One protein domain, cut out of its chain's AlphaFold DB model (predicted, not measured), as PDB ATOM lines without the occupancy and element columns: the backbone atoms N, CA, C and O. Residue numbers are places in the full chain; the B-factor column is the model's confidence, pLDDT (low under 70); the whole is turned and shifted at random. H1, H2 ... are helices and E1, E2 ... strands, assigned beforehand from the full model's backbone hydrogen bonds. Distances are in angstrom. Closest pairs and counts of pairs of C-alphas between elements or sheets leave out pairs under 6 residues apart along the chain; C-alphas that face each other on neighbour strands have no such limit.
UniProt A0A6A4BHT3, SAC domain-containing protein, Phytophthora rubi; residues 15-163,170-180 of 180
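What this domain is: This is residues 15 to 163 and 170 to 180 of the 180 residues of the protein "SAC domain-containing protein" of Phytophthora rubi (UniProt A0A6A4BHT3). A twisted five-stranded sheet is the core, with helices H1 and H2 over one face and H4 over the other. The long hairpin E1-E2 makes one edge of the sheet, and residues 23 to 28 at its turn stick out; at the other end of the long axis the small hairpin E3-E4 lies by the start of H2. The 160 printed residues hold four named helices and seven named strands, in the order E1 E2 E3 E4 H1 E5 H2 E6 H3 H4 E7; the class is mixed. The mixed sheet runs E1 E2 E7 E5 E6. The whole is only just compact, close to loose, with a radius of gyration of the C-alphas of 18.2 A and spans of 57 by 43 by 31 A.

Where its parts are: Find C-alpha 15 at (16.645, -1.318, -40.259), where E1, residues 15 to 21, begins its 19.9 A. E2, residues 30 to 38, runs 26.6 A; then come E3, residues 44 to 46, and E4, residues 57 to 59. H1, residues 67 to 80, is 19.9 A long, and E5 is residues 85 to 88. H2, residues 100 to 114, covers 20.9 A from (27.308, -12.310, -19.893). Next are E6, residues 124 to 127, H3, residues 130 to 133, and H4, residues 143 to 156, 19.7 A. E7, residues 173 to 179, runs 20.0 A to (19.877, -6.078, -30.520).

How they stand to each other: Look first at hairpin E1 and E2, antiparallel, with N 18 and O 33 2.8 A apart. E2 and E7 are parallel, N 36 to O 176 at 2.9 A; E7 and E5 too, N 179 to O 87 at 3.1 A; E5 and E6 too, N 86 to O 124 at 2.8 A. H1 is on the sheet over E7, at a height of 11.8 A; the C-alphas of Tyr 80 and Tyr 175 are closest, 6.1 A. H2, on the same face, lies over E5 and E6. E5, H2 and E6 form a strand-helix-strand unit, two parallel neighbours joined through a helix, with a right-handed crossover. H4 is on the opposite face over E5, at 11.0 A, and only just touches H3, with 3 pairs of C-alphas within 8 A, the closest Leu 133 and Val 143, 5.8 A. In hairpin E3 and E4, N 45 and O 58 are 2.9 A apart. In H1, H2 and H4 every O i to N i+4 pair is within hydrogen-bond range; H3 is too short for one.

The domain as a whole: The farthest C-alphas, Gly 26 and Thr 51, are 58.2 A apart. Residues 164 to 169 are not printed; C-alphas 163 and 170 are 11.1 A apart across this cut. Of the links printed whole, E5 to H2 is long. Confidence is under 70 at residues 130 to 163 and 170 to 180.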
ATOM      1  N   GLU A  15      17.900  -2.026 -40.508       84.75
ATOM      2  CA  GLU A  15      16.645  -1.318 -40.259       84.75
ATOM      3  C   GLU A  15      15.498  -2.089 -40.923       84.75
ATOM      4  O   GLU A  15      15.612  -2.519 -42.070       84.75
ATOM      5  N   THR A  16      14.404  -2.303 -40.196       80.88
ATOM      6  CA  THR A  16      13.176  -2.926 -40.701       80.88
ATOM      7  C   THR A  16      12.028  -1.951 -40.523       80.88
ATOM      8  O   THR A  16      11.754  -1.538 -39.403       80.88
ATOM      9  N   GLU A  17      11.343  -1.604 -41.607       84.38
ATOM     10  CA  GLU A  17      10.175  -0.723 -41.589       84.38
ATOM     11  C   GLU A  17       8.921  -1.515 -41.976       84.38
ATOM     12  O   GLU A  17       8.878  -2.178 -43.013       84.38
ATOM     13  N   GLN A  18       7.892  -1.446 -41.137       84.00
ATOM     14  CA  GLN A  18       6.551  -1.930 -41.428       84.00
ATOM     15  C   GLN A  18       5.655  -0.738 -41.741       84.00
ATOM     16  O   GLN A  18       5.459   0.128 -40.892       84.00
ATOM     17  N   ILE A  19       5.067  -0.727 -42.935       86.00
ATOM     18  CA  ILE A  19       4.117   0.298 -43.371       86.00
ATOM     19  C   ILE A  19       2.737  -0.344 -43.492       86.00
ATOM     20  O   ILE A  19       2.596  -1.411 -44.090       86.00
ATOM     21  N   ILE A  20       1.725   0.297 -42.914       87.31
ATOM     22  CA  ILE A  20       0.331  -0.152 -42.934       87.31
ATOM     23  C   ILE A  20      -0.520   0.966 -43.520       87.31
ATOM     24  O   ILE A  20      -0.413   2.105 -43.072       87.31
ATOM     25  N   GLU A  21      -1.378   0.641 -44.482       88.31
ATOM     26  CA  GLU A  21      -2.480   1.505 -44.904       88.31
ATOM     27  C   GLU A  21      -3.773   1.040 -44.234       88.31
ATOM     28  O   GLU A  21      -4.133  -0.134 -44.319       88.31
ATOM     29  N   ASP A  22      -4.461   1.956 -43.558       86.31
ATOM     30  CA  ASP A  22      -5.764   1.701 -42.958       86.31
ATOM     31  C   ASP A  22      -6.871   2.319 -43.817       86.31
ATOM     32  O   ASP A  22      -7.299   3.456 -43.607       86.31
ATOM     33  N   GLU A  23      -7.357   1.543 -44.785       87.56
ATOM     34  CA  GLU A  23      -8.455   1.948 -45.671       87.56
ATOM     35  C   GLU A  23      -9.756   2.250 -44.903       87.56
ATOM     36  O   GLU A  23     -10.583   3.038 -45.369       87.56
ATOM     37  N   SER A  24      -9.938   1.679 -43.703       88.06
ATOM     38  CA  SER A  24     -11.124   1.926 -42.871       88.06
ATOM     39  C   SER A  24     -11.147   3.339 -42.278       88.06
ATOM     40  O   SER A  24     -12.213   3.866 -41.954       88.06
ATOM     41  N   MET A  25      -9.984   3.991 -42.208       82.38
ATOM     42  CA  MET A  25      -9.808   5.369 -41.741       82.38
ATOM     43  C   MET A  25      -9.877   6.397 -42.886       82.38
ATOM     44  O   MET A  25      -9.660   7.598 -42.672       82.38
ATOM     45  N   GLY A  26     -10.203   5.933 -44.095       82.31
ATOM     46  CA  GLY A  26     -10.254   6.707 -45.328       82.31
ATOM     47  C   GLY A  26      -9.009   6.515 -46.202       82.31
ATOM     48  O   GLY A  26      -7.992   5.992 -45.748       82.31
ATOM     49  N   PRO A  27      -9.063   6.952 -47.469       83.81
ATOM     50  CA  PRO A  27      -7.957   6.778 -48.405       83.81
ATOM     51  C   PRO A  27      -6.699   7.530 -47.948       83.81
ATOM     52  O   PRO A  27      -6.778   8.667 -47.470       83.81
ATOM     53  N   GLY A  28      -5.529   6.910 -48.133       82.81
ATOM     54  CA  GLY A  28      -4.235   7.543 -47.874       82.81
ATOM     55  C   GLY A  28      -3.854   7.647 -46.394       82.81
ATOM     56  O   GLY A  28      -3.080   8.532 -46.013       82.81
ATOM     57  N   LYS A  29      -4.406   6.782 -45.536       84.38
ATOM     58  CA  LYS A  29      -4.050   6.703 -44.114       84.38
ATOM     59  C   LYS A  29      -2.958   5.672 -43.892       84.38
ATOM     60  O   LYS A  29      -3.230   4.517 -43.596       84.38
ATOM     61  N   PHE A  30      -1.716   6.125 -43.986       84.75
ATOM     62  CA  PHE A  30      -0.556   5.281 -43.741       84.75
ATOM     63  C   PHE A  30       0.022   5.475 -42.339       84.75
ATOM     64  O   PHE A  30       0.076   6.592 -41.822       84.75
ATOM     65  N   SER A  31       0.512   4.388 -41.757       81.88
ATOM     66  CA  SER A  31       1.330   4.355 -40.545       81.88
ATOM     67  C   SER A  31       2.633   3.618 -40.838       81.88
ATOM     68  O   SER A  31       2.632   2.681 -41.632       81.88
ATOM     69  N   SER A  32       3.730   4.022 -40.199       80.75
ATOM     70  CA  SER A  32       5.026   3.346 -40.301       80.75
ATOM     71  C   SER A  32       5.581   3.025 -38.915       80.75
ATOM     72  O   SER A  32       5.468   3.836 -37.993       80.75
ATOM     73  N   PHE A  33       6.188   1.849 -38.779       79.50
ATOM     74  CA  PHE A  33       6.906   1.392 -37.598       79.50
ATOM     75  C   PHE A  33       8.283   0.864 -37.996       79.50
ATOM     76  O   PHE A  33       8.390  -0.075 -38.778       79.50
ATOM     77  N   VAL A  34       9.333   1.455 -37.435       80.38
ATOM     78  CA  VAL A  34      10.727   1.135 -37.738       80.38
ATOM     79  C   VAL A  34      11.378   0.452 -36.537       80.38
ATOM     80  O   VAL A  34      11.340   0.964 -35.418       80.38
ATOM     81  N   GLN A  35      12.032  -0.679 -36.784       81.06
ATOM     82  CA  GLN A  35      12.890  -1.379 -35.836       81.06
ATOM     83  C   GLN A  35      14.334  -1.385 -36.326       81.06
ATOM     84  O   GLN A  35      14.611  -1.724 -37.474       81.06
ATOM     85  N   HIS A  36      15.263  -1.049 -35.441       83.12
ATOM     86  CA  HIS A  36      16.694  -1.126 -35.705       83.12
ATOM     87  C   HIS A  36      17.297  -2.331 -34.985       83.12
ATOM     88  O   HIS A  36      17.059  -2.492 -33.790       83.12
ATOM     89  N   ARG A  37      18.082  -3.150 -35.688       86.12
ATOM     90  CA  ARG A  37      18.769  -4.333 -35.165       86.12
ATOM     91  C   ARG A  37      20.254  -4.274 -35.489       86.12
ATOM     92  O   ARG A  37      20.618  -4.115 -36.643       86.12
ATOM     93  N   GLY A  38      21.114  -4.441 -34.489       86.81
ATOM     94  CA  GLY A  38      22.564  -4.339 -34.671       86.81
ATOM     95  C   GLY A  38      23.357  -5.144 -33.651       86.81
ATOM     96  O   GLY A  38      22.832  -5.556 -32.617       86.81
ATOM     97  N   SER A  39      24.636  -5.391 -33.940       90.25
ATOM     98  CA  SER A  39      25.556  -5.963 -32.948       90.25
ATOM     99  C   SER A  39      25.737  -5.001 -31.776       90.25
ATOM    100  O   SER A  39      25.722  -3.786 -31.957       90.25
ATOM    101  N   ILE A  40      25.990  -5.541 -30.581       90.62
ATOM    102  CA  ILE A  40      26.232  -4.726 -29.385       90.62
ATOM    103  C   ILE A  40      27.391  -3.734 -29.641       90.62
ATOM    104  O   ILE A  40      28.495  -4.189 -29.970       90.62
ATOM    105  N   PRO A  41      27.188  -2.412 -29.445       92.31
ATOM    106  CA  PRO A  41      28.107  -1.353 -29.868       92.31
ATOM    107  C   PRO A  41      29.281  -1.132 -28.894       92.31
ATOM    108  O   PRO A  41      29.606   0.002 -28.547       92.31
ATOM    109  N   VAL A  42      29.929  -2.210 -28.449       92.25
ATOM    110  CA  VAL A  42      31.189  -2.211 -27.671       92.25
ATOM    111  C   VAL A  42      32.226  -3.050 -28.406       92.25
ATOM    112  O   VAL A  42      31.839  -3.884 -29.213       92.25
ATOM    113  N   PHE A  43      33.527  -2.880 -28.163       93.31
ATOM    114  CA  PHE A  43      34.566  -3.616 -28.896       93.31
ATOM    115  C   PHE A  43      34.687  -5.081 -28.449       93.31
ATOM    116  O   PHE A  43      35.483  -5.414 -27.570       93.31
ATOM    117  N   TRP A  44      33.965  -5.980 -29.116       92.31
ATOM    118  CA  TRP A  44      34.058  -7.419 -28.889       92.31
ATOM    119  C   TRP A  44      34.213  -8.193 -30.199       92.31
ATOM    120  O   TRP A  44      33.959  -7.690 -31.297       92.31
ATOM    121  N   SER A  45      34.732  -9.413 -30.099       89.25
ATOM    122  CA  SER A  45      34.779 -10.356 -31.211       89.25
ATOM    123  C   SER A  45      34.530 -11.775 -30.736       89.25
ATOM    124  O   SER A  45      34.624 -12.102 -29.552       89.25
ATOM    125  N   GLN A  46      34.204 -12.613 -31.706       84.69
ATOM    126  CA  GLN A  46      34.113 -14.044 -31.546       84.69
ATOM    127  C   GLN A  46      34.708 -14.673 -32.801       84.69
ATOM    128  O   GLN A  46      34.284 -14.360 -33.916       84.69
ATOM    129  N   GLU A  47      35.689 -15.555 -32.635       81.88
ATOM    130  CA  GLU A  47      36.223 -16.305 -33.769       81.88
ATOM    131  C   GLU A  47      35.198 -17.323 -34.262       81.88
ATOM    132  O   GLU A  47      34.571 -18.032 -33.477       81.88
ATOM    133  N   THR A  48      35.025 -17.426 -35.573       73.50
ATOM    134  CA  THR A  48      34.268 -18.523 -36.177       73.50
ATOM    135  C   THR A  48      35.173 -19.745 -36.255       73.50
ATOM    136  O   THR A  48      36.140 -19.748 -37.011       73.50
ATOM    137  N   SER A  49      34.861 -20.787 -35.488       74.50
ATOM    138  CA  SER A  49      35.581 -22.060 -35.538       74.50
ATOM    139  C   SER A  49      34.631 -23.179 -35.943       74.50
ATOM    140  O   SER A  49      33.577 -23.353 -35.335       74.50
ATOM    141  N   ALA A  50      35.019 -23.952 -36.961       73.44
ATOM    142  CA  ALA A  50      34.275 -25.132 -37.399       73.44
ATOM    143  C   ALA A  50      34.362 -26.295 -36.391       73.44
ATOM    144  O   ALA A  50      33.541 -27.206 -36.425       73.44
ATOM    145  N   THR A  51      35.355 -26.273 -35.496       80.81
ATOM    146  CA  THR A  51      35.643 -27.358 -34.547       80.81
ATOM    147  C   THR A  51      35.182 -27.053 -33.124       80.81
ATOM    148  O   THR A  51      34.994 -27.977 -32.334       80.81
ATOM    149  N   LEU A  52      34.963 -25.779 -32.783       75.44
ATOM    150  CA  LEU A  52      34.447 -25.350 -31.484       75.44
ATOM    151  C   LEU A  52      32.975 -24.944 -31.621       75.44
ATOM    152  O   LEU A  52      32.696 -23.879 -32.168       75.44
ATOM    153  N   PRO A  53      32.021 -25.709 -31.054       73.12
ATOM    154  CA  PRO A  53      30.591 -25.413 -31.178       73.12
ATOM    155  C   PRO A  53      30.180 -24.041 -30.626       73.12
ATOM    156  O   PRO A  53      29.159 -23.490 -31.029       73.12
ATOM    157  N   LYS A  54      30.939 -23.502 -29.658       75.94
ATOM    158  CA  LYS A  54      30.705 -22.192 -29.028       75.94
ATOM    159  C   LYS A  54      32.035 -21.489 -28.749       75.94
ATOM    160  O   LYS A  54      32.524 -21.546 -27.618       75.94
ATOM    161  N   PRO A  55      32.634 -20.852 -29.763       81.69
ATOM    162  CA  PRO A  55      33.883 -20.117 -29.607       81.69
ATOM    163  C   PRO A  55      33.746 -19.024 -28.537       81.69
ATOM    164  O   PRO A  55      32.649 -18.473 -28.385       81.69
ATOM    165  N   PRO A  56      34.799 -18.723 -27.763       84.56
ATOM    166  CA  PRO A  56      34.740 -17.705 -26.722       84.56
ATOM    167  C   PRO A  56      34.459 -16.320 -27.314       84.56
ATOM    168  O   PRO A  56      34.872 -16.014 -28.432       84.56
ATOM    169  N   ILE A  57      33.746 -15.498 -26.549       87.81
ATOM    170  CA  ILE A  57      33.602 -14.068 -26.824       87.81
ATOM    171  C   ILE A  57      34.747 -13.359 -26.103       87.81
ATOM    172  O   ILE A  57      35.085 -13.717 -24.975       87.81
ATOM    173  N   VAL A  58      35.359 -12.382 -26.765       90.38
ATOM    174  CA  VAL A  58      36.499 -11.631 -26.236       90.38
ATOM    175  C   VAL A  58      36.222 -10.139 -26.378       90.38
ATOM    176  O   VAL A  58      35.820  -9.676 -27.446       90.38
ATOM    177  N   LEU A  59      36.441  -9.384 -25.299       89.75
ATOM    178  CA  LEU A  59      36.497  -7.925 -25.340       89.75
ATOM    179  C   LEU A  59      37.881  -7.532 -25.868       89.75
ATOM    180  O   LEU A  59      38.893  -7.763 -25.210       89.75
ATOM    181  N   ASN A  60      37.940  -7.006 -27.090       82.88
ATOM    182  CA  ASN A  60      39.208  -6.868 -27.820       82.88
ATOM    183  C   ASN A  60      39.997  -5.620 -27.427       82.88
ATOM    184  O   ASN A  60      41.203  -5.551 -27.649       82.88
ATOM    185  N   ARG A  61      39.300  -4.593 -26.934       85.12
ATOM    186  CA  ARG A  61      39.864  -3.268 -26.683       85.12
ATOM    187  C   ARG A  61      39.150  -2.613 -25.514       85.12
ATOM    188  O   ARG A  61      37.926  -2.623 -25.452       85.12
ATOM    189  N   VAL A  62      39.933  -1.976 -24.650       81.94
ATOM    190  CA  VAL A  62      39.419  -1.092 -23.604       81.94
ATOM    191  C   VAL A  62      39.132   0.277 -24.222       81.94
ATOM    192  O   VAL A  62      40.031   0.915 -24.771       81.94
ATOM    193  N   ASP A  63      37.882   0.725 -24.139       88.94
ATOM    194  CA  ASP A  63      37.463   2.098 -24.435       88.94
ATOM    195  C   ASP A  63      36.933   2.725 -23.136       88.94
ATOM    196  O   ASP A  63      35.745   2.601 -22.844       88.94
ATOM    197  N   PRO A  64      37.792   3.384 -22.331       90.44
ATOM    198  CA  PRO A  64      37.417   3.878 -21.000       90.44
ATOM    199  C   PRO A  64      36.278   4.901 -21.010       90.44
ATOM    200  O   PRO A  64      35.671   5.171 -19.978       90.44
ATOM    201  N   THR A  65      36.040   5.515 -22.169       93.75
ATOM    202  CA  THR A  65      35.031   6.560 -22.356       93.75
ATOM    203  C   THR A  65      33.861   6.091 -23.206       93.75
ATOM    204  O   THR A  65      32.959   6.878 -23.463       93.75
ATOM    205  N   TYR A  66      33.859   4.846 -23.684       95.81
ATOM    206  CA  TYR A  66      32.836   4.341 -24.600       95.81
ATOM    207  C   TYR A  66      32.629   5.236 -25.834       95.81
ATOM    208  O   TYR A  66      31.507   5.438 -26.294       95.81
ATOM    209  N   SER A  67      33.708   5.803 -26.373       95.69
ATOM    210  CA  SER A  67      33.694   6.735 -27.506       95.69
ATOM    211  C   SER A  67      32.968   6.186 -28.743       95.69
ATOM    212  O   SER A  67      32.206   6.914 -29.384       95.69
ATOM    213  N   ALA A  68      33.150   4.902 -29.069       94.62
ATOM    214  CA  ALA A  68      32.454   4.266 -30.187       94.62
ATOM    215  C   ALA A  68      30.949   4.121 -29.901       94.62
ATOM    216  O   ALA A  68      30.123   4.444 -30.756       94.62
ATOM    217  N   THR A  69      30.586   3.717 -28.682       94.44
ATOM    218  CA  THR A  69      29.190   3.609 -28.235       94.44
ATOM    219  C   THR A  69      28.497   4.972 -28.207       94.44
ATOM    220  O   THR A  69      27.352   5.089 -28.631       94.44
ATOM    221  N   GLN A  70      29.194   6.027 -27.776       96.00
ATOM    222  CA  GLN A  70      28.690   7.401 -27.818       96.00
ATOM    223  C   GLN A  70      28.336   7.824 -29.245       96.00
ATOM    224  O   GLN A  70      27.232   8.309 -29.482       96.00
ATOM    225  N   LYS A  71      29.238   7.596 -30.210       96.56
ATOM    226  CA  LYS A  71      28.977   7.895 -31.628       96.56
ATOM    227  C   LYS A  71      27.815   7.076 -32.182       96.56
ATOM    228  O   LYS A  71      26.999   7.616 -32.920       96.56
ATOM    229  N   HIS A  72      27.727   5.803 -31.798       94.44
ATOM    230  CA  HIS A  72      26.623   4.931 -32.180       94.44
ATOM    231  C   HIS A  72      25.274   5.504 -31.726       94.44
ATOM    232  O   HIS A  72      24.390   5.732 -32.546       94.44
ATOM    233  N   PHE A  73      25.124   5.819 -30.436       94.00
ATOM    234  CA  PHE A  73      23.872   6.385 -29.935       94.00
ATOM    235  C   PHE A  73      23.606   7.797 -30.452       94.00
ATOM    236  O   PHE A  73      22.450   8.127 -30.680       94.00
ATOM    237  N   ALA A  74      24.632   8.616 -30.698       94.56
ATOM    238  CA  ALA A  74      24.451   9.922 -31.330       94.56
ATOM    239  C   ALA A  74      23.838   9.802 -32.740       94.56
ATOM    240  O   ALA A  74      22.931  10.563 -33.073       94.56
ATOM    241  N   ASP A  75      24.276   8.821 -33.540       93.00
ATOM    242  CA  ASP A  75      23.687   8.506 -34.852       93.00
ATOM    243  C   ASP A  75      22.222   8.060 -34.709       93.00
ATOM    244  O   ASP A  75      21.351   8.586 -35.402       93.00
ATOM    245  N   LEU A  76      21.925   7.169 -33.754       90.31
ATOM    246  CA  LEU A  76      20.554   6.724 -33.475       90.31
ATOM    247  C   LEU A  76      19.646   7.879 -33.037       90.31
ATOM    248  O   LEU A  76      18.556   8.038 -33.579       90.31
ATOM    249  N   PHE A  77      20.096   8.721 -32.106       90.38
ATOM    250  CA  PHE A  77      19.348   9.901 -31.670       90.38
ATOM    251  C   PHE A  77      19.128  10.892 -32.815       90.38
ATOM    252  O   PHE A  77      18.056  11.486 -32.906       90.38
ATOM    253  N   SER A  78      20.107  11.055 -33.710       90.94
ATOM    254  CA  SER A  78      19.962  11.925 -34.879       90.94
ATOM    255  C   SER A  78      18.943  11.396 -35.890       90.94
ATOM    256  O   SER A  78      18.295  12.201 -36.555       90.94
ATOM    257  N   ARG A  79      18.825  10.072 -36.043       85.75
ATOM    258  CA  ARG A  79      17.914   9.433 -37.008       85.75
ATOM    259  C   ARG A  79      16.496   9.284 -36.470       85.75
ATOM    260  O   ARG A  79      15.541   9.506 -37.203       85.75
ATOM    261  N   TYR A  80      16.377   8.896 -35.206       85.12
ATOM    262  CA  TYR A  80      15.131   8.400 -34.617       85.12
ATOM    263  C   TYR A  80      14.614   9.269 -33.464       85.12
ATOM    264  O   TYR A  80      13.497   9.087 -32.983       85.12
ATOM    265  N   GLY A  81      15.408  10.239 -33.010       87.12
ATOM    266  CA  GLY A  81      15.059  11.079 -31.874       87.12
ATOM    267  C   GLY A  81      15.170  10.352 -30.534       87.12
ATOM    268  O   GLY A  81      15.851   9.340 -30.388       87.12
ATOM    269  N   SER A  82      14.528  10.925 -29.518       85.06
ATOM    270  CA  SER A  82      14.606  10.479 -28.127       85.06
ATOM    271  C   SER A  82      13.208  10.210 -27.556       85.06
ATOM    272  O   SER A  82      12.298  11.006 -27.808       85.06
ATOM    273  N   PRO A  83      13.047   9.207 -26.671       86.31
ATOM    274  CA  PRO A  83      14.087   8.323 -26.122       86.31
ATOM    275  C   PRO A  83      14.425   7.129 -27.027       86.31
ATOM    276  O   PRO A  83      13.590   6.678 -27.798       86.31
ATOM    277  N   ILE A  84      15.627   6.568 -26.855       87.12
ATOM    278  CA  ILE A  84      16.013   5.275 -27.442       87.12
ATOM    279  C   ILE A  84      15.847   4.177 -26.387       87.12
ATOM    280  O   ILE A  84      16.323   4.313 -25.256       87.12
ATOM    281  N   VAL A  85      15.190   3.078 -26.756       88.69
ATOM    282  CA  VAL A  85      15.102   1.852 -25.950       88.69
ATOM    283  C   VAL A  85      16.086   0.839 -26.513       88.69
ATOM    284  O   VAL A  85      15.971   0.493 -27.675       88.69
ATOM    285  N   ALA A  86      17.032   0.364 -25.706       89.44
ATOM    286  CA  ALA A  86      18.009  -0.648 -26.093       89.44
ATOM    287  C   ALA A  86      17.644  -2.002 -25.463       89.44
ATOM    288  O   ALA A  86      17.885  -2.217 -24.272       89.44
ATOM    289  N   LEU A  87      17.076  -2.915 -26.257       86.62
ATOM    290  CA  LEU A  87      16.685  -4.256 -25.804       86.62
ATOM    291  C   LEU A  87      17.800  -5.286 -26.028       86.62
ATOM    292  O   LEU A  87      18.039  -5.717 -27.155       86.62
ATOM    293  N   ASN A  88      18.488  -5.703 -24.968       85.25
ATOM    294  CA  ASN A  88      19.547  -6.710 -25.005       85.25
ATOM    295  C   ASN A  88      19.009  -8.115 -24.683       85.25
ATOM    296  O   ASN A  88      18.488  -8.340 -23.593       85.25
ATOM    297  N   LEU A  89      19.190  -9.063 -25.604       81.06
ATOM    298  CA  LEU A  89      18.720 -10.450 -25.479       81.06
ATOM    299  C   LEU A  89      19.796 -11.438 -24.996       81.06
ATOM    300  O   LEU A  89      19.543 -12.640 -24.890       81.06
ATOM    301  N   VAL A  90      21.002 -10.944 -24.708       80.88
ATOM    302  CA  VAL A  90      22.105 -11.745 -24.171       80.88
ATOM    303  C   VAL A  90      21.695 -12.431 -22.870       80.88
ATOM    304  O   VAL A  90      21.029 -11.845 -22.009       80.88
ATOM    305  N   LYS A  91      22.132 -13.682 -22.694       77.19
ATOM    306  CA  LYS A  91      21.922 -14.416 -21.444       77.19
ATOM    307  C   LYS A  91      22.489 -13.662 -20.252       77.19
ATOM    308  O   LYS A  91      23.612 -13.173 -20.288       77.19
ATOM    309  N   GLN A  92      21.725 -13.652 -19.164       78.25
ATOM    310  CA  GLN A  92      22.086 -12.929 -17.943       78.25
ATOM    311  C   GLN A  92      22.743 -13.839 -16.899       78.25
ATOM    312  O   GLN A  92      23.293 -13.368 -15.913       78.25
ATOM    313  N   SER A  93      22.663 -15.162 -17.069       77.62
ATOM    314  CA  SER A  93      23.380 -16.116 -16.221       77.62
ATOM    315  C   SER A  93      23.721 -17.379 -16.996       77.62
ATOM    316  O   SER A  93      22.865 -17.991 -17.636       77.62
ATOM    317  N   GLU A  94      24.981 -17.789 -16.906       79.31
ATOM    318  CA  GLU A  94      25.499 -18.999 -17.526       79.31
ATOM    319  C   GLU A  94      26.421 -19.724 -16.542       79.31
ATOM    320  O   GLU A  94      27.118 -19.091 -15.759       79.31
ATOM    321  N   LYS A  95      26.471 -21.064 -16.596       78.62
ATOM    322  CA  LYS A  95      27.429 -21.839 -15.778       78.62
ATOM    323  C   LYS A  95      28.885 -21.538 -16.137       78.62
ATOM    324  O   LYS A  95      29.768 -21.664 -15.299       78.62
ATOM    325  N   LYS A  96      29.123 -21.213 -17.407       81.19
ATOM    326  CA  LYS A  96      30.394 -20.726 -17.929       81.19
ATOM    327  C   LYS A  96      30.092 -19.398 -18.595       81.19
ATOM    328  O   LYS A  96      29.365 -19.385 -19.585       81.19
ATOM    329  N   GLU A  97      30.608 -18.322 -18.024       81.75
ATOM    330  CA  GLU A  97      30.383 -16.968 -18.520       81.75
ATOM    331  C   GLU A  97      30.952 -16.838 -19.930       81.75
ATOM    332  O   GLU A  97      32.144 -17.059 -20.159       81.75
ATOM    333  N   ARG A  98      30.080 -16.543 -20.895       83.56
ATOM    334  CA  ARG A  98      30.480 -16.351 -22.286       83.56
ATOM    335  C   ARG A  98      29.795 -15.146 -22.896       83.56
ATOM    336  O   ARG A  98      30.479 -14.306 -23.454       83.56
ATOM    337  N   GLU A  99      28.474 -15.067 -22.824       82.25
ATOM    338  CA  GLU A  99      27.717 -13.937 -23.374       82.25
ATOM    339  C   GLU A  99      27.528 -12.847 -22.313       82.25
ATOM    340  O   GLU A  99      27.566 -11.661 -22.628       82.25
ATOM    341  N   VAL A 100      27.446 -13.235 -21.035       86.81
ATOM    342  CA  VAL A 100      27.308 -12.310 -19.893       86.81
ATOM    343  C   VAL A 100      28.368 -11.198 -19.913       86.81
ATOM    344  O   VAL A 100      28.047 -10.048 -19.630       86.81
ATOM    345  N   ILE A 101      29.608 -11.500 -20.316       90.44
ATOM    346  CA  ILE A 101      30.698 -10.511 -20.367       90.44
ATOM    347  C   ILE A 101      30.393  -9.341 -21.316       90.44
ATOM    348  O   ILE A 101      30.662  -8.197 -20.968       90.44
ATOM    349  N   VAL A 102      29.791  -9.601 -22.484       89.88
ATOM    350  CA  VAL A 102      29.460  -8.544 -23.453       89.88
ATOM    351  C   VAL A 102      28.172  -7.825 -23.058       89.88
ATOM    352  O   VAL A 102      28.062  -6.616 -23.247       89.88
ATOM    353  N   GLY A 103      27.223  -8.539 -22.442       89.81
ATOM    354  CA  GLY A 103      26.018  -7.931 -21.877       89.81
ATOM    355  C   GLY A 103      26.330  -6.941 -20.751       89.81
ATOM    356  O   GLY A 103      25.783  -5.839 -20.742       89.81
ATOM    357  N   ASN A 104      27.249  -7.300 -19.852       91.88
ATOM    358  CA  ASN A 104      27.714  -6.422 -18.777       91.88
ATOM    359  C   ASN A 104      28.458  -5.206 -19.330       91.88
ATOM    360  O   ASN A 104      28.197  -4.084 -18.903       91.88
ATOM    361  N   GLU A 105      29.340  -5.409 -20.312       93.12
ATOM    362  CA  GLU A 105      30.083  -4.303 -20.921       93.12
ATOM    363  C   GLU A 105      29.152  -3.301 -21.611       93.12
ATOM    364  O   GLU A 105      29.337  -2.091 -21.505       93.12
ATOM    365  N   TYR A 106      28.097  -3.789 -22.265       93.31
ATOM    366  CA  TYR A 106      27.101  -2.918 -22.873       93.31
ATOM    367  C   TYR A 106      26.297  -2.124 -21.844       93.31
ATOM    368  O   TYR A 106      26.086  -0.924 -22.018       93.31
ATOM    369  N   MET A 107      25.870  -2.779 -20.763       93.44
ATOM    370  CA  MET A 107      25.183  -2.114 -19.658       93.44
ATOM    371  C   MET A 107      26.052  -0.990 -19.081       93.44
ATOM    372  O   MET A 107      25.579   0.138 -18.972       93.44
ATOM    373  N   ASN A 108      27.333  -1.266 -18.811       95.50
ATOM    374  CA  ASN A 108      28.292  -0.270 -18.325       95.50
ATOM    375  C   ASN A 108      28.426   0.913 -19.293       95.50
ATOM    376  O   ASN A 108      28.429   2.068 -18.861       95.50
ATOM    377  N   ALA A 109      28.487   0.639 -20.599       95.25
ATOM    378  CA  ALA A 109      28.540   1.673 -21.624       95.25
ATOM    379  C   ALA A 109      27.291   2.567 -21.587       95.25
ATOM    380  O   ALA A 109      27.399   3.792 -21.528       95.25
ATOM    381  N   VAL A 110      26.094   1.972 -21.565       95.19
ATOM    382  CA  VAL A 110      24.832   2.724 -21.523       95.19
ATOM    383  C   VAL A 110      24.704   3.530 -20.227       95.19
ATOM    384  O   VAL A 110      24.306   4.696 -20.263       95.19
ATOM    385  N   GLU A 111      25.078   2.957 -19.084       96.38
ATOM    386  CA  GLU A 111      25.109   3.673 -17.807       96.38
ATOM    387  C   GLU A 111      26.079   4.853 -17.831       96.38
ATOM    388  O   GLU A 111      25.738   5.931 -17.344       96.38
ATOM    389  N   TYR A 112      27.264   4.674 -18.419       96.81
ATOM    390  CA  TYR A 112      28.234   5.747 -18.600       96.81
ATOM    391  C   TYR A 112      27.652   6.884 -19.444       96.81
ATOM    392  O   TYR A 112      27.663   8.031 -18.999       96.81
ATOM    393  N   LEU A 113      27.074   6.571 -20.610       95.12
ATOM    394  CA  LEU A 113      26.407   7.546 -21.480       95.12
ATOM    395  C   LEU A 113      25.307   8.315 -20.725       95.12
ATOM    396  O   LEU A 113      25.239   9.543 -20.780       95.12
ATOM    397  N   ASN A 114      24.469   7.602 -19.971       96.00
ATOM    398  CA  ASN A 114      23.333   8.168 -19.243       96.00
ATOM    399  C   ASN A 114      23.717   9.174 -18.144       96.00
ATOM    400  O   ASN A 114      22.867   9.976 -17.747       96.00
ATOM    401  N   ARG A 115      24.971   9.183 -17.670       96.25
ATOM    402  CA  ARG A 115      25.467  10.188 -16.705       96.25
ATOM    403  C   ARG A 115      25.517  11.595 -17.294       96.25
ATOM    404  O   ARG A 115      25.412  12.560 -16.544       96.25
ATOM    405  N   PHE A 116      25.650  11.703 -18.613       94.19
ATOM    406  CA  PHE A 116      25.769  12.973 -19.329       94.19
ATOM    407  C   PHE A 116      24.449  13.423 -19.968       94.19
ATOM    408  O   PHE A 116      24.420  14.444 -20.651       94.19
ATOM    409  N   MET A 117      23.356  12.679 -19.757       92.06
ATOM    410  CA  MET A 117      22.050  12.952 -20.361       92.06
ATOM    411  C   MET A 117      20.978  13.285 -19.309       92.06
ATOM    412  O   MET A 117      20.918  12.626 -18.257       92.06
ATOM    413  N   PRO A 118      20.087  14.254 -19.600       93.44
ATOM    414  CA  PRO A 118      18.889  14.492 -18.802       93.44
ATOM    415  C   PRO A 118      18.031  13.222 -18.679       93.44
ATOM    416  O   PRO A 118      17.974  12.447 -19.641       93.44
ATOM    417  N   PRO A 119      17.363  12.974 -17.535       91.50
ATOM    418  CA  PRO A 119      16.591  11.750 -17.292       91.50
ATOM    419  C   PRO A 119      15.601  11.371 -18.402       91.50
ATOM    420  O   PRO A 119      15.447  10.192 -18.711       91.50
ATOM    421  N   GLU A 120      14.962  12.358 -19.019       87.94
ATOM    422  CA  GLU A 120      13.987  12.217 -20.099       87.94
ATOM    423  C   GLU A 120      14.591  11.733 -21.429       87.94
ATOM    424  O   GLU A 120      13.883  11.134 -22.243       87.94
ATOM    425  N   HIS A 121      15.894  11.957 -21.627       89.25
ATOM    426  CA  HIS A 121      16.637  11.634 -22.847       89.25
ATOM    427  C   HIS A 121      17.565  10.427 -22.699       89.25
ATOM    428  O   HIS A 121      18.200  10.007 -23.664       89.25
ATOM    429  N   ARG A 122      17.641   9.845 -21.498       93.19
ATOM    430  CA  ARG A 122      18.467   8.665 -21.244       93.19
ATOM    431  C   ARG A 122      18.072   7.501 -22.143       93.19
ATOM    432  O   ARG A 122      16.888   7.235 -22.368       93.19
ATOM    433  N   VAL A 123      19.085   6.762 -22.582       90.88
ATOM    434  CA  VAL A 123      18.898   5.466 -23.227       90.88
ATOM    435  C   VAL A 123      18.310   4.512 -22.199       90.88
ATOM    436  O   VAL A 123      18.837   4.334 -21.096       90.88
ATOM    437  N   ARG A 124      17.202   3.883 -22.570       89.94
ATOM    438  CA  ARG A 124      16.466   2.956 -21.718       89.94
ATOM    439  C   ARG A 124      16.940   1.548 -22.012       89.94
ATOM    440  O   ARG A 124      16.520   0.938 -22.989       89.94
ATOM    441  N   TYR A 125      17.840   1.052 -21.180       88.50
ATOM    442  CA  TYR A 125      18.393  -0.284 -21.330       88.50
ATOM    443  C   TYR A 125      17.474  -1.339 -20.710       88.50
ATOM    444  O   TYR A 125      17.055  -1.205 -19.560       88.50
ATOM    445  N   VAL A 126      17.185  -2.400 -21.463       84.88
ATOM    446  CA  VAL A 126      16.405  -3.551 -21.002       84.88
ATOM    447  C   VAL A 126      17.176  -4.819 -21.326       84.88
ATOM    448  O   VAL A 126      17.382  -5.137 -22.492       84.88
ATOM    449  N   ALA A 127      17.576  -5.566 -20.301       83.00
ATOM    450  CA  ALA A 127      18.171  -6.885 -20.463       83.00
ATOM    451  C   ALA A 127      17.096  -7.972 -20.305       83.00
ATOM    452  O   ALA A 127      16.506  -8.122 -19.234       83.00
ATOM    453  N   LEU A 128      16.843  -8.734 -21.367       77.88
ATOM    454  CA  LEU A 128      15.832  -9.783 -21.416       77.88
ATOM    455  C   LEU A 128      16.491 -11.144 -21.665       77.88
ATOM    456  O   LEU A 128      16.888 -11.472 -22.778       77.88
ATOM    457  N   ASP A 129      16.565 -11.974 -20.624       73.81
ATOM    458  CA  ASP A 129      17.110 -13.329 -20.744       73.81
ATOM    459  C   ASP A 129      16.091 -14.279 -21.396       73.81
ATOM    460  O   ASP A 129      15.282 -14.927 -20.720       73.81
ATOM    461  N   TYR A 130      16.145 -14.388 -22.723       66.38
ATOM    462  CA  TYR A 130      15.241 -15.239 -23.501       66.38
ATOM    463  C   TYR A 130      15.283 -16.715 -23.071       66.38
ATOM    464  O   TYR A 130      14.275 -17.428 -23.123       66.38
ATOM    465  N   SER A 131      16.438 -17.197 -22.599       64.88
ATOM    466  CA  SER A 131      16.601 -18.594 -22.177       64.88
ATOM    467  C   SER A 131      15.791 -18.935 -20.923       64.88
ATOM    468  O   SER A 131      15.408 -20.090 -20.723       64.88
ATOM    469  N   ARG A 132      15.469 -17.924 -20.106       66.81
ATOM    470  CA  ARG A 132      14.591 -18.075 -18.942       66.81
ATOM    471  C   ARG A 132      13.119 -18.107 -19.329       66.81
ATOM    472  O   ARG A 132      12.369 -18.794 -18.649       66.81
ATOM    473  N   LEU A 133      12.743 -17.430 -20.416       64.12
ATOM    474  CA  LEU A 133      11.365 -17.336 -20.916       64.12
ATOM    475  C   LEU A 133      10.935 -18.541 -21.766       64.12
ATOM    476  O   LEU A 133       9.753 -18.840 -21.863       64.12
ATOM    477  N   SER A 134      11.891 -19.234 -22.388       60.66
ATOM    478  CA  SER A 134      11.642 -20.343 -23.329       60.66
ATOM    479  C   SER A 134      11.978 -21.734 -22.766       60.66
ATOM    480  O   SER A 134      11.899 -22.739 -23.473       60.66
ATOM    481  N   GLY A 135      12.376 -21.820 -21.492       59.38
ATOM    482  CA  GLY A 135      12.856 -23.058 -20.883       59.38
ATOM    483  C   GLY A 135      11.761 -24.114 -20.631       59.38
ATOM    484  O   GLY A 135      10.606 -23.777 -20.376       59.38
ATOM    485  N   PRO A 136      12.116 -25.415 -20.569       56.78
ATOM    486  CA  PRO A 136      11.162 -26.518 -20.378       56.78
ATOM    487  C   PRO A 136      10.401 -26.483 -19.039       56.78
ATOM    488  O   PRO A 136       9.366 -27.133 -18.907       56.78
ATOM    489  N   LYS A 137      10.894 -25.716 -18.052       55.84
ATOM    490  CA  LYS A 137      10.227 -25.463 -16.762       55.84
ATOM    491  C   LYS A 137       9.151 -24.368 -16.827       55.84
ATOM    492  O   LYS A 137       8.419 -24.203 -15.860       55.84
ATOM    493  N   GLN A 138       9.050 -23.636 -17.937       56.28
ATOM    494  CA  GLN A 138       8.087 -22.553 -18.157       56.28
ATOM    495  C   GLN A 138       7.093 -22.885 -19.284       56.28
ATOM    496  O   GLN A 138       6.759 -22.033 -20.103       56.28
ATOM    497  N   LYS A 139       6.586 -24.127 -19.327       48.56
ATOM    498  CA  LYS A 139       5.437 -24.501 -20.173       48.56
ATOM    499  C   LYS A 139       4.199 -23.696 -19.741       48.56
ATOM    500  O   LYS A 139       3.430 -24.157 -18.906       48.56
ATOM    501  N   GLY A 140       4.047 -22.477 -20.249       52.59
ATOM    502  CA  GLY A 140       2.918 -21.592 -19.937       52.59
ATOM    503  C   GLY A 140       3.234 -20.097 -19.993       52.59
ATOM    504  O   GLY A 140       2.321 -19.304 -20.201       52.59
ATOM    505  N   LEU A 141       4.505 -19.693 -19.872       54.56
ATOM    506  CA  LEU A 141       4.893 -18.308 -20.144       54.56
ATOM    507  C   LEU A 141       5.098 -18.169 -21.646       54.56
ATOM    508  O   LEU A 141       6.086 -18.625 -22.214       54.56
ATOM    509  N   ASN A 142       4.101 -17.586 -22.305       62.00
ATOM    510  CA  ASN A 142       4.196 -17.294 -23.719       62.00
ATOM    511  C   ASN A 142       5.288 -16.231 -23.893       62.00
ATOM    512  O   ASN A 142       5.142 -15.098 -23.432       62.00
ATOM    513  N   VAL A 143       6.400 -16.610 -24.518       63.66
ATOM    514  CA  VAL A 143       7.488 -15.700 -24.899       63.66
ATOM    515  C   VAL A 143       6.919 -14.462 -25.591       63.66
ATOM    516  O   VAL A 143       7.322 -13.347 -25.267       63.66
ATOM    517  N   LEU A 144       5.912 -14.660 -26.450       65.00
ATOM    518  CA  LEU A 144       5.206 -13.586 -27.132       65.00
ATOM    519  C   LEU A 144       4.596 -12.595 -26.142       65.00
ATOM    520  O   LEU A 144       4.722 -11.406 -26.343       65.00
ATOM    521  N   HIS A 145       4.024 -13.060 -25.031       67.00
ATOM    522  CA  HIS A 145       3.431 -12.196 -24.009       67.00
ATOM    523  C   HIS A 145       4.482 -11.429 -23.188       67.00
ATOM    524  O   HIS A 145       4.220 -10.338 -22.692       67.00
ATOM    525  N   SER A 146       5.686 -11.984 -23.023       66.12
ATOM    526  CA  SER A 146       6.788 -11.273 -22.357       66.12
ATOM    527  C   SER A 146       7.388 -10.207 -23.272       66.12
ATOM    528  O   SER A 146       7.646  -9.095 -22.819       66.12
ATOM    529  N   LEU A 147       7.547 -10.530 -24.558       68.00
ATOM    530  CA  LEU A 147       7.919  -9.563 -25.589       68.00
ATOM    531  C   LEU A 147       6.838  -8.495 -25.757       68.00
ATOM    532  O   LEU A 147       7.179  -7.328 -25.834       68.00
ATOM    533  N   ASP A 148       5.559  -8.863 -25.696       69.19
ATOM    534  CA  ASP A 148       4.426  -7.937 -25.753       69.19
ATOM    535  C   ASP A 148       4.445  -6.966 -24.568       69.19
ATOM    536  O   ASP A 148       4.294  -5.767 -24.747       69.19
ATOM    537  N   LYS A 149       4.774  -7.421 -23.351       69.12
ATOM    538  CA  LYS A 149       4.983  -6.511 -22.209       69.12
ATOM    539  C   LYS A 149       6.132  -5.531 -22.433       69.12
ATOM    540  O   LYS A 149       6.001  -4.366 -22.066       69.12
ATOM    541  N   VAL A 150       7.247  -5.990 -23.002       67.12
ATOM    542  CA  VAL A 150       8.397  -5.129 -23.324       67.12
ATOM    543  C   VAL A 150       8.044  -4.162 -24.455       67.12
ATOM    544  O   VAL A 150       8.387  -2.987 -24.361       67.12
ATOM    545  N   ALA A 151       7.309  -4.622 -25.466       67.06
ATOM    546  CA  ALA A 151       6.831  -3.827 -26.586       67.06
ATOM    547  C   ALA A 151       5.833  -2.771 -26.110       67.06
ATOM    548  O   ALA A 151       6.067  -1.593 -26.320       67.06
ATOM    549  N   VAL A 152       4.784  -3.145 -25.374       66.19
ATOM    550  CA  VAL A 152       3.819  -2.216 -24.765       66.19
ATOM    551  C   VAL A 152       4.527  -1.211 -23.864       66.19
ATOM    552  O   VAL A 152       4.246  -0.015 -23.943       66.19
ATOM    553  N   TRP A 153       5.479  -1.656 -23.041       67.94
ATOM    554  CA  TRP A 153       6.294  -0.755 -22.228       67.94
ATOM    555  C   TRP A 153       7.078   0.225 -23.108       67.94
ATOM    556  O   TRP A 153       6.961   1.428 -22.899       67.94
ATOM    557  N   ALA A 154       7.797  -0.245 -24.130       62.12
ATOM    558  CA  ALA A 154       8.544   0.602 -25.060       62.12
ATOM    559  C   ALA A 154       7.627   1.587 -25.812       62.12
ATOM    560  O   ALA A 154       7.950   2.769 -25.921       62.12
ATOM    561  N   LEU A 155       6.445   1.128 -26.235       62.19
ATOM    562  CA  LEU A 155       5.440   1.919 -26.940       62.19
ATOM    563  C   LEU A 155       4.822   3.010 -26.045       62.19
ATOM    564  O   LEU A 155       4.573   4.130 -26.497       62.19
ATOM    565  N   THR A 156       4.649   2.730 -24.748       57.72
ATOM    566  CA  THR A 156       4.080   3.673 -23.763       57.72
ATOM    567  C   THR A 156       4.952   4.922 -23.578       57.72
ATOM    568  O   THR A 156       4.451   5.992 -23.234       57.72
ATOM    569  N   TYR A 157       6.257   4.845 -23.853       49.41
ATOM    570  CA  TYR A 157       7.205   5.934 -23.602       49.41
ATOM    571  C   TYR A 157       7.528   6.811 -24.821       49.41
ATOM    572  O   TYR A 157       8.645   7.308 -24.950       49.41
ATOM    573  N   ARG A 158       6.497   7.088 -25.632       45.78
ATOM    574  CA  ARG A 158       6.524   7.731 -26.963       45.78
ATOM    575  C   ARG A 158       6.983   6.811 -28.092       45.78
ATOM    576  O   ARG A 158       7.881   7.137 -28.856       45.78
ATOM    577  N   ILE A 159       6.208   5.758 -28.296       38.88
ATOM    578  CA  ILE A 159       5.793   5.375 -29.644       38.88
ATOM    579  C   ILE A 159       4.258   5.414 -29.645       38.88
ATOM    580  O   ILE A 159       3.570   4.405 -29.759       38.88
ATOM    581  N   LEU A 160       3.699   6.604 -29.402       26.69
ATOM    582  CA  LEU A 160       2.264   6.817 -29.545       26.69
ATOM    583  C   LEU A 160       1.968   7.094 -31.016       26.69
ATOM    584  O   LEU A 160       2.118   8.216 -31.499       26.69
ATOM    585  N   LEU A 161       1.510   6.046 -31.697       30.50
ATOM    586  CA  LEU A 161       0.526   6.154 -32.766       30.50
ATOM    587  C   LEU A 161      -0.662   6.972 -32.241       30.50
ATOM    588  O   LEU A 161      -1.489   6.455 -31.499       30.50
ATOM    589  N   GLN A 162      -0.699   8.261 -32.580       22.53
ATOM    590  CA  GLN A 162      -1.893   8.992 -33.014       22.53
ATOM    591  C   GLN A 162      -1.580  10.485 -33.163       22.53
ATOM    592  O   GLN A 162      -1.190  11.158 -32.207       22.53
ATOM    593  N   ARG A 163      -1.936  11.055 -34.318       27.28
ATOM    594  CA  ARG A 163      -2.516  12.400 -34.335       27.28
ATOM    595  C   ARG A 163      -3.651  12.478 -35.350       27.28
ATOM    596  O   ARG A 163      -3.493  12.068 -36.496       27.28
ATOM    597  N   LYS A 170       1.515  14.334 -44.465       31.69
ATOM    598  CA  LYS A 170       2.846  14.130 -43.879       31.69
ATOM    599  C   LYS A 170       2.897  12.779 -43.179       31.69
ATOM    600  O   LYS A 170       2.115  12.525 -42.266       31.69
ATOM    601  N   TRP A 171       3.839  11.951 -43.619       33.50
ATOM    602  CA  TRP A 171       4.211  10.679 -43.007       33.50
ATOM    603  C   TRP A 171       4.579  10.870 -41.529       33.50
ATOM    604  O   TRP A 171       5.259  11.838 -41.181       33.50
ATOM    605  N   GLN A 172       4.140   9.953 -40.667       34.69
ATOM    606  CA  GLN A 172       4.544   9.890 -39.260       34.69
ATOM    607  C   GLN A 172       5.250   8.554 -39.013       34.69
ATOM    608  O   GLN A 172       4.712   7.501 -39.351       34.69
ATOM    609  N   GLN A 173       6.463   8.622 -38.459       35.69
ATOM    610  CA  GLN A 173       7.338   7.483 -38.177       35.69
ATOM    611  C   GLN A 173       7.412   7.219 -36.667       35.69
ATOM    612  O   GLN A 173       7.395   8.146 -35.854       35.69
ATOM    613  N   ALA A 174       7.504   5.941 -36.316       39.91
ATOM    614  CA  ALA A 174       7.653   5.406 -34.969       39.91
ATOM    615  C   ALA A 174       8.916   4.526 -34.918       39.91
ATOM    616  O   ALA A 174       9.130   3.766 -35.859       39.91
ATOM    617  N   TYR A 175       9.730   4.591 -33.854       39.62
ATOM    618  CA  TYR A 175      11.051   3.932 -33.812       39.62
ATOM    619  C   TYR A 175      11.266   3.067 -32.558       39.62
ATOM    620  O   TYR A 175      11.046   3.538 -31.444       39.62
ATOM    621  N   GLY A 176      11.767   1.838 -32.727       37.66
ATOM    622  CA  GLY A 176      12.257   0.950 -31.661       37.66
ATOM    623  C   GLY A 176      13.632   0.349 -31.998       37.66
ATOM    624  O   GLY A 176      13.956   0.173 -33.167       37.66
ATOM    625  N   VAL A 177      14.467   0.042 -30.996       39.53
ATOM    626  CA  VAL A 177      15.798  -0.567 -31.206       39.53
ATOM    627  C   VAL A 177      15.906  -1.895 -30.445       39.53
ATOM    628  O   VAL A 177      15.748  -1.960 -29.226       39.53
ATOM    629  N   GLU A 178      16.200  -2.971 -31.167       33.81
ATOM    630  CA  GLU A 178      16.436  -4.320 -30.645       33.81
ATOM    631  C   GLU A 178      17.873  -4.752 -30.977       33.81
ATOM    632  O   GLU A 178      18.458  -4.271 -31.937       33.81
ATOM    633  N   ASN A 179      18.515  -5.619 -30.192       33.25
ATOM    634  CA  ASN A 179      19.877  -6.078 -30.520       33.25
ATOM    635  C   ASN A 179      19.869  -7.392 -31.324       33.25
ATOM    636  O   ASN A 179      18.935  -8.192 -31.219       33.25
ATOM    637  N   CYS A 180      20.918  -7.601 -32.133       36.03
ATOM    638  CA  CYS A 180      21.183  -8.845 -32.862       36.03
ATOM    639  C   CYS A 180      21.615 -10.000 -31.968       36.03
ATOM    640  O   CYS A 180      22.506  -9.792 -31.116       36.03
TER     641      CYS A 180